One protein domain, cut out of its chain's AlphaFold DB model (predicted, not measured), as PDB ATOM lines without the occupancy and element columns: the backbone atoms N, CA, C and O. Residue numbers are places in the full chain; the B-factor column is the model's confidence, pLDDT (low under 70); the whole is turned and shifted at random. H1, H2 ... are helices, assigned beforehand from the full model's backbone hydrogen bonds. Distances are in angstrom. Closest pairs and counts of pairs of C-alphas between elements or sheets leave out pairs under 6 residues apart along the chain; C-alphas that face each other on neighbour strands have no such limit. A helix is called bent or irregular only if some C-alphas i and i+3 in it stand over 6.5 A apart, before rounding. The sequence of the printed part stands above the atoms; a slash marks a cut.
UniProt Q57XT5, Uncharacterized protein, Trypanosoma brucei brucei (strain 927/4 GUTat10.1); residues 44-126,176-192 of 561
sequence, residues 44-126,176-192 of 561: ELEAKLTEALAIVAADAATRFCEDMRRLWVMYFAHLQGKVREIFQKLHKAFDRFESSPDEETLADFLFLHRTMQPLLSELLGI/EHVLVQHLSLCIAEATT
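AT A GLANCE: This is residues 44 to 126 and 176 to 192 of the 561 residues of an uncharacterized protein of Trypanosoma brucei brucei (strain 927/4 GUTat10.1) (UniProt Q57XT5). One very long helix, H1, makes the length of a slender rod; at its far end the printed part turns sharply and H2 folds back along residues 79 to 97 of H1, so that the two form a long, lopsided helical hairpin. A third, shorter helix, H3, packs slantwise on residues 53 to 64 of H1, well away from H2, and the first residues of H1, 44 to 51, stick out beyond it. The printed part has 100 residues with three named helices, in the order H1, H2, H3, and no named strand: its class is all helix. The whole is extended, with a radius of gyration of the C-alphas of 24.9 A and spans of 85 by 21 by 16 A.

HOW THE PARTS SIT: H1, residues 44 to 99, is the longest helix. H2, residues 103 to 124, touches it with a shallow tilt of 11 degrees, and they run opposite ways. Their closest C-alphas are those of Phe 97 and Thr 105, 5.0 A apart, and H1 touches H2 with residues 79 to 97 alone. The link between them is tight, with 3 residues, and the two form a helical hairpin. H2 has a kink of 25 degrees near residue 118; it is neither bent nor irregular, but only just: C-alphas 114 and 117 are 6.1 A apart. H3, residues 176 to 192, touches H1 at residues 53 to 64 of H1 alone; the closest C-alphas are those of Ala 60 and Cys 186, 5.0 A apart. Their lines stand at a steep tilt of 36 degrees, only just past shallow, and they run opposite ways. H2 and H3 are apart. Residues 69 to 78 of H1 stand free. Every O i to N i+4 pair is within hydrogen-bond range in H1 and H3; in H2 16 of 18 are.

IN THESE COORDINATES: H1 begins at C-alpha 44, (61.876, 25.130, 25.749), and ends at C-alpha 99, (3.688, -28.665, 7.089), 81.4 A from first to last C-alpha over 56 residues. H2, 22 residues, measures 31.8 A from C-alpha 103 to C-alpha 124. H3, 17 residues, measures 24.0 A and ends at C-alpha 192, (41.323, 22.776, 26.264).

THE WHOLE: The two C-alphas farthest apart are those of Glu 44 and Asp 102, at 85.3 A. Residues 127 to 175 are not printed, and C-alphas 126 and 176 are 21.0 A apart across this cut, which lies in the link from H2 to H3. Residues 99 to 104 stand free. The mean pLDDT of the printed part is 83.5; residues 125, 126 and 176 are under 70.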
ATOM      1  N   GLU A  44      62.215  26.201  24.806       79.14
ATOM      2  CA  GLU A  44      61.876  25.130  25.749       79.14
ATOM      3  C   GLU A  44      60.364  25.041  25.997       79.14
ATOM      4  O   GLU A  44      59.820  23.938  26.042       79.14
ATOM      5  N   LEU A  45      59.672  26.180  26.120       80.51
ATOM      6  CA  LEU A  45      58.215  26.220  26.250       80.51
ATOM      7  C   LEU A  45      57.517  25.712  24.980       80.51
ATOM      8  O   LEU A  45      56.601  24.901  25.079       80.51
ATOM      9  N   GLU A  46      57.967  26.138  23.797       79.67
ATOM     10  CA  GLU A  46      57.448  25.673  22.502       79.67
ATOM     11  C   GLU A  46      57.643  24.158  22.324       79.67
ATOM     12  O   GLU A  46      56.727  23.464  21.879       79.67
ATOM     13  N   ALA A  47      58.800  23.623  22.727       81.18
ATOM     14  CA  ALA A  47      59.064  22.186  22.689       81.18
ATOM     15  C   ALA A  47      58.123  21.407  23.624       81.18
ATOM     16  O   ALA A  47      57.485  20.451  23.183       81.18
ATOM     17  N   LYS A  48      57.969  21.856  24.878       82.07
ATOM     18  CA  LYS A  48      57.034  21.252  25.846       82.07
ATOM     19  C   LYS A  48      55.582  21.329  25.375       82.07
ATOM     20  O   LYS A  48      54.829  20.377  25.552       82.07
ATOM     21  N   LEU A  49      55.190  22.442  24.757       82.75
ATOM     22  CA  LEU A  49      53.855  22.609  24.191       82.75
ATOM     23  C   LEU A  49      53.620  21.645  23.026       82.75
ATOM     24  O   LEU A  49      52.564  21.028  22.950       82.75
ATOM     25  N   THR A  50      54.605  21.488  22.144       83.20
ATOM     26  CA  THR A  50      54.517  20.556  21.012       83.20
ATOM     27  C   THR A  50      54.388  19.110  21.495       83.20
ATOM     28  O   THR A  50      53.579  18.355  20.961       83.20
ATOM     29  N   GLU A  51      55.136  18.731  22.535       82.92
ATOM     30  CA  GLU A  51      55.036  17.412  23.170       82.92
ATOM     31  C   GLU A  51      53.657  17.190  23.814       82.92
ATOM     32  O   GLU A  51      53.010  16.177  23.550       82.92
ATOM     33  N   ALA A  52      53.159  18.166  24.580       83.13
ATOM     34  CA  ALA A  52      51.830  18.098  25.186       83.13
ATOM     35  C   ALA A  52      50.712  18.011  24.133       83.13
ATOM     36  O   ALA A  52      49.799  17.198  24.268       83.13
ATOM     37  N   LEU A  53      50.799  18.801  23.057       84.58
ATOM     38  CA  LEU A  53      49.854  18.751  21.939       84.58
ATOM     39  C   LEU A  53      49.891  17.406  21.210       84.58
ATOM     40  O   LEU A  53      48.843  16.927  20.790       84.58
ATOM     41  N   ALA A  54      51.060  16.775  21.077       83.35
ATOM     42  CA  ALA A  54      51.167  15.450  20.472       83.35
ATOM     43  C   ALA A  54      50.476  14.371  21.323       83.35
ATOM     44  O   ALA A  54      49.760  13.532  20.776       83.35
ATOM     45  N   ILE A  55      50.640  14.419  22.651       86.01
ATOM     46  CA  ILE A  55      49.952  13.512  23.588       86.01
ATOM     47  C   ILE A  55      48.435  13.722  23.511       86.01
ATOM     48  O   ILE A  55      47.678  12.763  23.390       86.01
ATOM     49  N   VAL A  56      47.996  14.979  23.512       85.88
ATOM     50  CA  VAL A  56      46.584  15.358  23.389       85.88
ATOM     51  C   VAL A  56      45.974  14.922  22.059       85.88
ATOM     52  O   VAL A  56      44.861  14.409  22.035       85.88
ATOM     53  N   ALA A  57      46.689  15.097  20.948       83.51
ATOM     54  CA  ALA A  57      46.223  14.651  19.642       83.51
ATOM     55  C   ALA A  57      46.087  13.123  19.590       83.51
ATOM     56  O   ALA A  57      45.141  12.615  18.989       83.51
ATOM     57  N   ALA A  58      47.001  12.396  20.241       83.23
ATOM     58  CA  ALA A  58      46.892  10.951  20.382       83.23
ATOM     59  C   ALA A  58      45.664  10.553  21.221       83.23
ATOM     60  O   ALA A  58      44.932   9.668  20.789       83.23
ATOM     61  N   ASP A  59      45.397  11.227  22.346       85.43
ATOM     62  CA  ASP A  59      44.207  10.982  23.183       85.43
ATOM     63  C   ASP A  59      42.891  11.299  22.447       85.43
ATOM     64  O   ASP A  59      41.942  10.518  22.465       85.43
ATOM     65  N   ALA A  60      42.834  12.413  21.714       84.69
ATOM     66  CA  ALA A  60      41.673  12.741  20.887       84.69
ATOM     67  C   ALA A  60      41.435  11.676  19.803       84.69
ATOM     68  O   ALA A  60      40.300  11.253  19.577       84.69
ATOM     69  N   ALA A  61      42.507  11.211  19.151       83.89
ATOM     70  CA  ALA A  61      42.421  10.183  18.123       83.89
ATOM     71  C   ALA A  61      41.983   8.825  18.692       83.89
ATOM     72  O   ALA A  61      41.184   8.139  18.053       83.89
ATOM     73  N   THR A  62      42.464   8.426  19.875       85.22
ATOM     74  CA  THR A  62      42.057   7.162  20.509       85.22
ATOM     75  C   THR A  62      40.591   7.187  20.919       85.22
ATOM     76  O   THR A  62      39.886   6.225  20.611       85.22
ATOM     77  N   ARG A  63      40.105   8.281  21.521       84.06
ATOM     78  CA  ARG A  63      38.680   8.459  21.860       84.06
ATOM     79  C   ARG A  63      37.791   8.409  20.622       84.06
ATOM     80  O   ARG A  63      36.865   7.608  20.569       84.06
ATOM     81  N   PHE A  64      38.142   9.169  19.582       86.01
ATOM     82  CA  PHE A  64      37.406   9.140  18.318       86.01
ATOM     83  C   PHE A  64      37.374   7.730  17.704       86.01
ATOM     84  O   PHE A  64      36.328   7.267  17.252       86.01
ATOM     85  N   CYS A  65      38.500   7.008  17.715       84.30
ATOM     86  CA  CYS A  65      38.547   5.627  17.225       84.30
ATOM     87  C   CYS A  65      37.691   4.666  18.065       84.30
ATOM     88  O   CYS A  65      37.126   3.721  17.510       84.30
ATOM     89  N   GLU A  66      37.609   4.870  19.380       83.76
ATOM     90  CA  GLU A  66      36.755   4.085  20.276       83.76
ATOM     91  C   GLU A  66      35.274   4.296  19.950       83.76
ATOM     92  O   GLU A  66      34.537   3.326  19.763       83.76
ATOM     93  N   ASP A  67      34.858   5.551  19.794       82.00
ATOM     94  CA  ASP A  67      33.479   5.899  19.454       82.00
ATOM     95  C   ASP A  67      33.097   5.371  18.071       82.00
ATOM     96  O   ASP A  67      32.048   4.743  17.908       82.00
ATOM     97  N   MET A  68      33.995   5.508  17.089       84.06
ATOM     98  CA  MET A  68      33.815   4.903  15.771       84.06
ATOM     99  C   MET A  68      33.659   3.388  15.866       84.06
ATOM    100  O   MET A  68      32.793   2.820  15.201       84.06
ATOM    101  N   ARG A  69      34.460   2.710  16.696       84.25
ATOM    102  CA  ARG A  69      34.339   1.259  16.880       84.25
ATOM    103  C   ARG A  69      32.975   0.883  17.447       84.25
ATOM    104  O   ARG A  69      32.364  -0.048  16.931       84.25
ATOM    105  N   ARG A  70      32.489   1.599  18.463       82.76
ATOM    106  CA  ARG A  70      31.156   1.367  19.048       82.76
ATOM    107  C   ARG A  70      30.055   1.548  18.012       82.76
ATOM    108  O   ARG A  70      29.191   0.685  17.889       82.76
ATOM    109  N   LEU A  71      30.140   2.613  17.218       81.09
ATOM    110  CA  LEU A  71      29.167   2.911  16.173       81.09
ATOM    111  C   LEU A  71      29.155   1.826  15.083       81.09
ATOM    112  O   LEU A  71      28.090   1.370  14.674       81.09
ATOM    113  N   TRP A  72      30.331   1.330  14.683       84.47
ATOM    114  CA  TRP A  72      30.445   0.183  13.777       84.47
ATOM    115  C   TRP A  72      29.885  -1.109  14.374       84.47
ATOM    116  O   TRP A  72      29.206  -1.850  13.673       84.47
ATOM    117  N   VAL A  73      30.133  -1.389  15.657       82.82
ATOM    118  CA  VAL A  73      29.581  -2.575  16.334       82.82
ATOM    119  C   VAL A  73      28.053  -2.530  16.355       82.82
ATOM    120  O   VAL A  73      27.423  -3.523  15.998       82.82
ATOM    121  N   MET A  74      27.457  -1.385  16.702       78.80
ATOM    122  CA  MET A  74      26.000  -1.214  16.674       78.80
ATOM    123  C   MET A  74      25.440  -1.360  15.257       78.80
ATOM    124  O   MET A  74      24.445  -2.052  15.056       78.80
ATOM    125  N   TYR A  75      26.115  -0.776  14.267       82.76
ATOM    126  CA  TYR A  75      25.744  -0.920  12.865       82.76
ATOM    127  C   TYR A  75      25.764  -2.391  12.407       82.76
ATOM    128  O   TYR A  75      24.803  -2.866  11.804       82.76
ATOM    129  N   PHE A  76      26.819  -3.146  12.731       84.28
ATOM    130  CA  PHE A  76      26.895  -4.566  12.380       84.28
ATOM    131  C   PHE A  76      25.856  -5.411  13.118       84.28
ATOM    132  O   PHE A  76      25.295  -6.325  12.517       84.28
ATOM    133  N   ALA A  77      25.559  -5.093  14.379       80.49
ATOM    134  CA  ALA A  77      24.497  -5.755  15.131       80.49
ATOM    135  C   ALA A  77      23.119  -5.509  14.492       80.49
ATOM    136  O   ALA A  77      22.354  -6.454  14.300       80.49
ATOM    137  N   HIS A  78      22.832  -4.268  14.087       81.65
ATOM    138  CA  HIS A  78      21.613  -3.909  13.357       81.65
ATOM    139  C   HIS A  78      21.503  -4.643  12.019       81.65
ATOM    140  O   HIS A  78      20.470  -5.237  11.709       81.65
ATOM    141  N   LEU A  79      22.593  -4.660  11.247       82.39
ATOM    142  CA  LEU A  79      22.665  -5.367   9.972       82.39
ATOM    143  C   LEU A  79      22.402  -6.866  10.158       82.39
ATOM    144  O   LEU A  79      21.579  -7.448   9.453       82.39
ATOM    145  N   GLN A  80      23.051  -7.483  11.146       84.79
ATOM    146  CA  GLN A  80      22.849  -8.889  11.487       84.79
ATOM    147  C   GLN A  80      21.405  -9.163  11.924       84.79
ATOM    148  O   GLN A  80      20.830 -10.165  11.499       84.79
ATOM    149  N   GLY A  81      20.809  -8.281  12.731       83.88
ATOM    150  CA  GLY A  81      19.414  -8.367  13.158       83.88
ATOM    151  C   GLY A  81      18.446  -8.346  11.976       83.88
ATOM    152  O   GLY A  81      17.633  -9.260  11.836       83.88
ATOM    153  N   LYS A  82      18.595  -7.373  11.069       85.43
ATOM    154  CA  LYS A  82      17.778  -7.265   9.849       85.43
ATOM    155  C   LYS A  82      17.923  -8.478   8.935       85.43
ATOM    156  O   LYS A  82      16.924  -9.034   8.486       85.43
ATOM    157  N   VAL A  83      19.155  -8.925   8.683       86.67
ATOM    158  CA  VAL A  83      19.404 -10.127   7.875       86.67
ATOM    159  C   VAL A  83      18.734 -11.342   8.522       86.67
ATOM    160  O   VAL A  83      18.020 -12.083   7.846       86.67
ATOM    161  N   ARG A  84      18.891 -11.520   9.839       89.39
ATOM    162  CA  ARG A  84      18.251 -12.613  10.582       89.39
ATOM    163  C   ARG A  84      16.730 -12.561  10.476       89.39
ATOM    164  O   ARG A  84      16.125 -13.607  10.268       89.39
ATOM    165  N   GLU A  85      16.116 -11.385  10.575       87.73
ATOM    166  CA  GLU A  85      14.665 -11.214  10.438       87.73
ATOM    167  C   GLU A  85      14.168 -11.657   9.051       87.73
ATOM    168  O   GLU A  85      13.176 -12.383   8.949       87.73
ATOM    169  N   ILE A  86      14.880 -11.278   7.984       88.30
ATOM    170  CA  ILE A  86      14.553 -11.684   6.610       88.30
ATOM    171  C   ILE A  86      14.621 -13.214   6.478       88.30
ATOM    172  O   ILE A  86      13.666 -13.841   6.015       88.30
ATOM    173  N   PHE A  87      15.713 -13.830   6.940       88.80
ATOM    174  CA  PHE A  87      15.867 -15.288   6.896       88.80
ATOM    175  C   PHE A  87      14.848 -16.018   7.780       88.80
ATOM    176  O   PHE A  87      14.370 -17.081   7.397       88.80
ATOM    177  N   GLN A  88      14.459 -15.454   8.925       91.51
ATOM    178  CA  GLN A  88      13.410 -16.023   9.773       91.51
ATOM    179  C   GLN A  88      12.038 -15.990   9.098       91.51
ATOM    180  O   GLN A  88      11.280 -16.949   9.231       91.51
ATOM    181  N   LYS A  89      11.700 -14.920   8.367       89.29
ATOM    182  CA  LYS A  89      10.462 -14.874   7.572       89.29
ATOM    183  C   LYS A  89      10.472 -15.967   6.503       89.29
ATOM    184  O   LYS A  89       9.472 -16.668   6.365       89.29
ATOM    185  N   LEU A  90      11.599 -16.146   5.802       88.99
ATOM    186  CA  LEU A  90      11.749 -17.208   4.801       88.99
ATOM    187  C   LEU A  90      11.614 -18.596   5.422       88.99
ATOM    188  O   LEU A  90      10.881 -19.426   4.895       88.99
ATOM    189  N   HIS A  91      12.281 -18.828   6.551       89.01
ATOM    190  CA  HIS A  91      12.208 -20.099   7.257       89.01
ATOM    191  C   HIS A  91      10.773 -20.414   7.686       89.01
ATOM    192  O   HIS A  91      10.278 -21.482   7.361       89.01
ATOM    193  N   LYS A  92      10.046 -19.449   8.267       89.87
ATOM    194  CA  LYS A  92       8.626 -19.624   8.620       89.87
ATOM    195  C   LYS A  92       7.738 -19.925   7.410       89.87
ATOM    196  O   LYS A  92       6.771 -20.670   7.545       89.87
ATOM    197  N   ALA A  93       8.012 -19.330   6.246       87.35
ATOM    198  CA  ALA A  93       7.277 -19.637   5.017       87.35
ATOM    199  C   ALA A  93       7.590 -21.053   4.511       87.35
ATOM    200  O   ALA A  93       6.682 -21.772   4.102       87.35
ATOM    201  N   PHE A  94       8.853 -21.474   4.605       88.93
ATOM    202  CA  PHE A  94       9.266 -22.835   4.284       88.93
ATOM    203  C   PHE A  94       8.641 -23.864   5.233       88.93
ATOM    204  O   PHE A  94       8.081 -24.844   4.761       88.93
ATOM    205  N   ASP A  95       8.634 -23.610   6.542       88.73
ATOM    206  CA  ASP A  95       8.039 -24.512   7.538       88.73
ATOM    207  C   ASP A  95       6.528 -24.682   7.316       88.73
ATOM    208  O   ASP A  95       5.975 -25.767   7.511       88.73
ATOM    209  N   ARG A  96       5.841 -23.616   6.875       88.08
ATOM    210  CA  ARG A  96       4.428 -23.682   6.464       88.08
ATOM    211  C   ARG A  96       4.241 -24.566   5.235       88.08
ATOM    212  O   ARG A  96       3.347 -25.403   5.241       88.08
ATOM    213  N   PHE A  97       5.093 -24.414   4.224       87.87
ATOM    214  CA  PHE A  97       5.079 -25.266   3.033       87.87
ATOM    215  C   PHE A  97       5.402 -26.734   3.363       87.87
ATOM    216  O   PHE A  97       4.750 -27.637   2.849       87.87
ATOM    217  N   GLU A  98       6.355 -26.993   4.260       88.00
ATOM    218  CA  GLU A  98       6.694 -28.349   4.706       88.00
ATOM    219  C   GLU A  98       5.541 -28.993   5.492       88.00
ATOM    220  O   GLU A  98       5.239 -30.173   5.310       88.00
ATOM    221  N   SER A  99       4.849 -28.205   6.320       90.55
ATOM    222  CA  SER A  99       3.688 -28.665   7.089       90.55
ATOM    223  C   SER A  99       2.461 -28.933   6.210       90.55
ATOM    224  O   SER A  99       1.682 -29.847   6.494       90.55
ATOM    225  N   SER A 100       2.265 -28.142   5.154       87.14
ATOM    226  CA  SER A 100       1.139 -28.262   4.227       87.14
ATOM    227  C   SER A 100       1.571 -27.878   2.806       87.14
ATOM    228  O   SER A 100       1.466 -26.708   2.454       87.14
ATOM    229  N   PRO A 101       2.036 -28.835   1.980       86.76
ATOM    230  CA  PRO A 101       2.537 -28.554   0.635       86.76
ATOM    231  C   PRO A 101       1.378 -28.340  -0.347       86.76
ATOM    232  O   PRO A 101       1.003 -29.233  -1.110       86.76
ATOM    233  N   ASP A 102       0.786 -27.153  -0.304       89.05
ATOM    234  CA  ASP A 102      -0.233 -26.681  -1.237       89.05
ATOM    235  C   ASP A 102       0.319 -25.588  -2.173       89.05
ATOM    236  O   ASP A 102       1.437 -25.088  -2.025       89.05
ATOM    237  N   GLU A 103      -0.452 -25.256  -3.211       88.66
ATOM    238  CA  GLU A 103      -0.051 -24.249  -4.204       88.66
ATOM    239  C   GLU A 103       0.091 -22.854  -3.572       88.66
ATOM    240  O   GLU A 103       0.955 -22.079  -3.979       88.66
ATOM    241  N   GLU A 104      -0.712 -22.561  -2.546       89.34
ATOM    242  CA  GLU A 104      -0.713 -21.282  -1.830       89.34
ATOM    243  C   GLU A 104       0.568 -21.096  -1.001       89.34
ATOM    244  O   GLU A 104       1.270 -20.099  -1.175       89.34
ATOM    245  N   THR A 105       0.959 -22.079  -0.183       87.23
ATOM    246  CA  THR A 105       2.203 -22.005   0.605       87.23
ATOM    247  C   THR A 105       3.457 -22.027  -0.265       87.23
ATOM    248  O   THR A 105       4.439 -21.353   0.061       87.23
ATOM    249  N   LEU A 106       3.439 -22.745  -1.397       86.41
ATOM    250  CA  LEU A 106       4.539 -22.707  -2.361       86.41
ATOM    251  C   LEU A 106       4.667 -21.322  -3.007       86.41
ATOM    252  O   LEU A 106       5.781 -20.809  -3.138       86.41
ATOM    253  N   ALA A 107       3.546 -20.711  -3.405       87.28
ATOM    254  CA  ALA A 107       3.534 -19.365  -3.969       87.28
ATOM    255  C   ALA A 107       4.057 -18.330  -2.962       87.28
ATOM    256  O   ALA A 107       4.902 -17.511  -3.329       87.28
ATOM    257  N   ASP A 108       3.642 -18.422  -1.696       86.37
ATOM    258  CA  ASP A 108       4.130 -17.571  -0.605       86.37
ATOM    259  C   ASP A 108       5.645 -17.717  -0.389       86.37
ATOM    260  O   ASP A 108       6.365 -16.716  -0.300       86.37
ATOM    261  N   PHE A 109       6.158 -18.952  -0.353       87.53
ATOM    262  CA  PHE A 109       7.591 -19.217  -0.207       87.53
ATOM    263  C   PHE A 109       8.403 -18.663  -1.388       87.53
ATOM    264  O   PHE A 109       9.404 -17.972  -1.180       87.53
ATOM    265  N   LEU A 110       7.972 -18.924  -2.628       89.63
ATOM    266  CA  LEU A 110       8.657 -18.443  -3.833       89.63
ATOM    267  C   LEU A 110       8.604 -16.917  -3.953       89.63
ATOM    268  O   LEU A 110       9.595 -16.297  -4.352       89.63
ATOM    269  N   PHE A 111       7.475 -16.307  -3.587       88.92
ATOM    270  CA  PHE A 111       7.339 -14.857  -3.517       88.92
ATOM    271  C   PHE A 111       8.347 -14.277  -2.525       88.92
ATOM    272  O   PHE A 111       9.135 -13.402  -2.887       88.92
ATOM    273  N   LEU A 112       8.397 -14.822  -1.307       87.55
ATOM    274  CA  LEU A 112       9.300 -14.336  -0.274       87.55
ATOM    275  C   LEU A 112      10.772 -14.527  -0.668       87.55
ATOM    276  O   LEU A 112      11.553 -13.581  -0.573       87.55
ATOM    277  N   HIS A 113      11.135 -15.688  -1.218       86.02
ATOM    278  CA  HIS A 113      12.474 -15.951  -1.754       86.02
ATOM    279  C   HIS A 113      12.870 -14.934  -2.837       86.02
ATOM    280  O   HIS A 113      13.986 -14.414  -2.829       86.02
ATOM    281  N   ARG A 114      11.950 -14.588  -3.747       88.70
ATOM    282  CA  ARG A 114      12.194 -13.569  -4.779       88.70
ATOM    283  C   ARG A 114      12.359 -12.168  -4.187       88.70
ATOM    284  O   ARG A 114      13.179 -11.406  -4.689       88.70
ATOM    285  N   THR A 115      11.622 -11.825  -3.129       86.18
ATOM    286  CA  THR A 115      11.767 -10.524  -2.446       86.18
ATOM    287  C   THR A 115      13.045 -10.412  -1.615       86.18
ATOM    288  O   THR A 115      13.532  -9.303  -1.406       86.18
ATOM    289  N   MET A 116      13.633 -11.533  -1.179       84.07
ATOM    290  CA  MET A 116      14.862 -11.513  -0.384       84.07
ATOM    291  C   MET A 116      16.054 -10.931  -1.132       84.07
ATOM    292  O   MET A 116      16.825 -10.197  -0.523       84.07
ATOM    293  N   GLN A 117      16.225 -11.251  -2.417       80.81
ATOM    294  CA  GLN A 117      17.381 -10.774  -3.178       80.81
ATOM    295  C   GLN A 117      17.417  -9.235  -3.238       80.81
ATOM    296  O   GLN A 117      18.411  -8.682  -2.777       80.81
ATOM    297  N   PRO A 118      16.355  -8.520  -3.668       82.33
ATOM    298  CA  PRO A 118      16.320  -7.059  -3.614       82.33
ATOM    299  C   PRO A 118      16.536  -6.488  -2.211       82.33
ATOM    300  O   PRO A 118      17.289  -5.534  -2.064       82.33
ATOM    301  N   LEU A 119      15.928  -7.085  -1.177       81.66
ATOM    302  CA  LEU A 119      16.065  -6.612   0.205       81.66
ATOM    303  C   LEU A 119      17.499  -6.750   0.727       81.66
ATOM    304  O   LEU A 119      18.001  -5.852   1.396       81.66
ATOM    305  N   LEU A 120      18.167  -7.867   0.431       80.14
ATOM    306  CA  LEU A 120      19.568  -8.080   0.795       80.14
ATOM    307  C   LEU A 120      20.493  -7.177  -0.022       80.14
ATOM    308  O   LEU A 120      21.435  -6.625   0.538       80.14
ATOM    309  N   SER A 121      20.209  -7.000  -1.310       78.70
ATOM    310  CA  SER A 121      20.933  -6.084  -2.189       78.70
ATOM    311  C   SER A 121      20.837  -4.637  -1.701       78.70
ATOM    312  O   SER A 121      21.858  -3.966  -1.584       78.70
ATOM    313  N   GLU A 122      19.641  -4.172  -1.332       79.71
ATOM    314  CA  GLU A 122      19.414  -2.847  -0.747       79.71
ATOM    315  C   GLU A 122      20.130  -2.702   0.601       79.71
ATOM    316  O   GLU A 122      20.874  -1.747   0.814       79.71
ATOM    317  N   LEU A 123      19.971  -3.681   1.493       76.45
ATOM    318  CA  LEU A 123      20.547  -3.651   2.835       76.45
ATOM    319  C   LEU A 123      22.084  -3.703   2.835       76.45
ATOM    320  O   LEU A 123      22.718  -3.114   3.708       76.45
ATOM    321  N   LEU A 124      22.686  -4.419   1.884       74.28
ATOM    322  CA  LEU A 124      24.138  -4.562   1.755       74.28
ATOM    323  C   LEU A 124      24.764  -3.530   0.805       74.28
ATOM    324  O   LEU A 124      25.986  -3.517   0.670       74.28
ATOM    325  N   GLY A 125      23.963  -2.671   0.166       66.65
ATOM    326  CA  GLY A 125      24.448  -1.721  -0.840       66.65
ATOM    327  C   GLY A 125      24.964  -2.401  -2.117       66.65
ATOM    328  O   GLY A 125      25.737  -1.815  -2.872       66.65
ATOM    329  N   ILE A 126      24.565  -3.651  -2.369       61.38
ATOM    330  CA  ILE A 126      24.913  -4.383  -3.588       61.38
ATOM    331  C   ILE A 126      23.879  -4.010  -4.647       61.38
ATOM    332  O   ILE A 126      22.895  -4.713  -4.859       61.38
ATOM    333  N   GLU A 176      28.791  12.233   7.461       68.39
ATOM    334  CA  GLU A 176      30.197  12.669   7.541       68.39
ATOM    335  C   GLU A 176      30.351  13.988   8.321       68.39
ATOM    336  O   GLU A 176      31.236  14.119   9.164       68.39
ATOM    337  N   HIS A 177      29.430  14.937   8.128       73.13
ATOM    338  CA  HIS A 177      29.404  16.200   8.870       73.13
ATOM    339  C   HIS A 177      29.311  16.012  10.397       73.13
ATOM    340  O   HIS A 177      29.987  16.729  11.133       73.13
ATOM    341  N   VAL A 178      28.537  15.032  10.880       75.53
ATOM    342  CA  VAL A 178      28.436  14.697  12.313       75.53
ATOM    343  C   VAL A 178      29.741  14.079  12.807       75.53
ATOM    344  O   VAL A 178      30.199  14.409  13.895       75.53
ATOM    345  N   LEU A 179      30.396  13.241  11.998       76.10
ATOM    346  CA  LEU A 179      31.693  12.656  12.354       76.10
ATOM    347  C   LEU A 179      32.802  13.705  12.444       76.10
ATOM    348  O   LEU A 179      33.612  13.664  13.369       76.10
ATOM    349  N   VAL A 180      32.829  14.665  11.518       76.04
ATOM    350  CA  VAL A 180      33.780  15.784  11.555       76.04
ATOM    351  C   VAL A 180      33.520  16.671  12.774       76.04
ATOM    352  O   VAL A 180      34.472  17.092  13.435       76.04
ATOM    353  N   GLN A 181      32.252  16.925  13.111       80.54
ATOM    354  CA  GLN A 181      31.886  17.635  14.340       80.54
ATOM    355  C   GLN A 181      32.335  16.870  15.590       80.54
ATOM    356  O   GLN A 181      32.926  17.475  16.482       80.54
ATOM    357  N   HIS A 182      32.140  15.551  15.630       79.62
ATOM    358  CA  HIS A 182      32.576  14.703  16.741       79.62
ATOM    359  C   HIS A 182      34.100  14.692  16.897       79.62
ATOM    360  O   HIS A 182      34.616  14.927  17.985       79.62
ATOM    361  N   LEU A 183      34.842  14.535  15.797       82.04
ATOM    362  CA  LEU A 183      36.303  14.648  15.803       82.04
ATOM    363  C   LEU A 183      36.754  16.023  16.313       82.04
ATOM    364  O   LEU A 183      37.679  16.118  17.120       82.04
ATOM    365  N   SER A 184      36.086  17.087  15.865       81.71
ATOM    366  CA  SER A 184      36.366  18.453  16.314       81.71
ATOM    367  C   SER A 184      36.112  18.613  17.815       81.71
ATOM    368  O   SER A 184      36.905  19.263  18.493       81.71
ATOM    369  N   LEU A 185      35.060  17.980  18.344       82.62
ATOM    370  CA  LEU A 185      34.751  17.960  19.772       82.62
ATOM    371  C   LEU A 185      35.824  17.210  20.572       82.62
ATOM    372  O   LEU A 185      36.321  17.759  21.552       82.62
ATOM    373  N   CYS A 186      36.255  16.024  20.126       83.03
ATOM    374  CA  CYS A 186      37.343  15.279  20.771       83.03
ATOM    375  C   CYS A 186      38.647  16.092  20.811       83.03
ATOM    376  O   CYS A 186      39.330  16.128  21.834       83.03
ATOM    377  N   ILE A 187      38.989  16.776  19.711       83.63
ATOM    378  CA  ILE A 187      40.169  17.649  19.651       83.63
ATOM    379  C   ILE A 187      40.003  18.837  20.605       83.63
ATOM    380  O   ILE A 187      40.936  19.164  21.340       83.63
ATOM    381  N   ALA A 188      38.837  19.485  20.619       79.22
ATOM    382  CA  ALA A 188      38.569  20.623  21.492       79.22
ATOM    383  C   ALA A 188      38.665  20.232  22.974       79.22
ATOM    384  O   ALA A 188      39.371  20.893  23.737       79.22
ATOM    385  N   GLU A 189      38.030  19.133  23.381       80.58
ATOM    386  CA  GLU A 189      38.054  18.643  24.762       80.58
ATOM    387  C   GLU A 189      39.483  18.314  25.216       80.58
ATOM    388  O   GLU A 189      39.911  18.726  26.295       80.58
ATOM    389  N   ALA A 190      40.259  17.648  24.358       81.02
ATOM    390  CA  ALA A 190      41.617  17.245  24.690       81.02
ATOM    391  C   ALA A 190      42.605  18.436  24.690       81.02
ATOM    392  O   ALA A 190      43.529  18.481  25.503       81.02
ATOM    393  N   THR A 191      42.417  19.437  23.818       82.40
ATOM    394  CA  THR A 191      43.304  20.622  23.733       82.40
ATOM    395  C   THR A 191      42.999  21.703  24.768       82.40
ATOM    396  O   THR A 191      43.915  22.426  25.170       82.40
ATOM    397  N   THR A 192      41.758  21.792  25.256       78.40
ATOM    398  CA  THR A 192      41.323  22.776  26.264       78.40
ATOM    399  C   THR A 192      42.242  22.859  27.496       78.40
ATOM    400  O   THR A 192      42.668  23.971  27.822       78.40
TER     401      THR A 192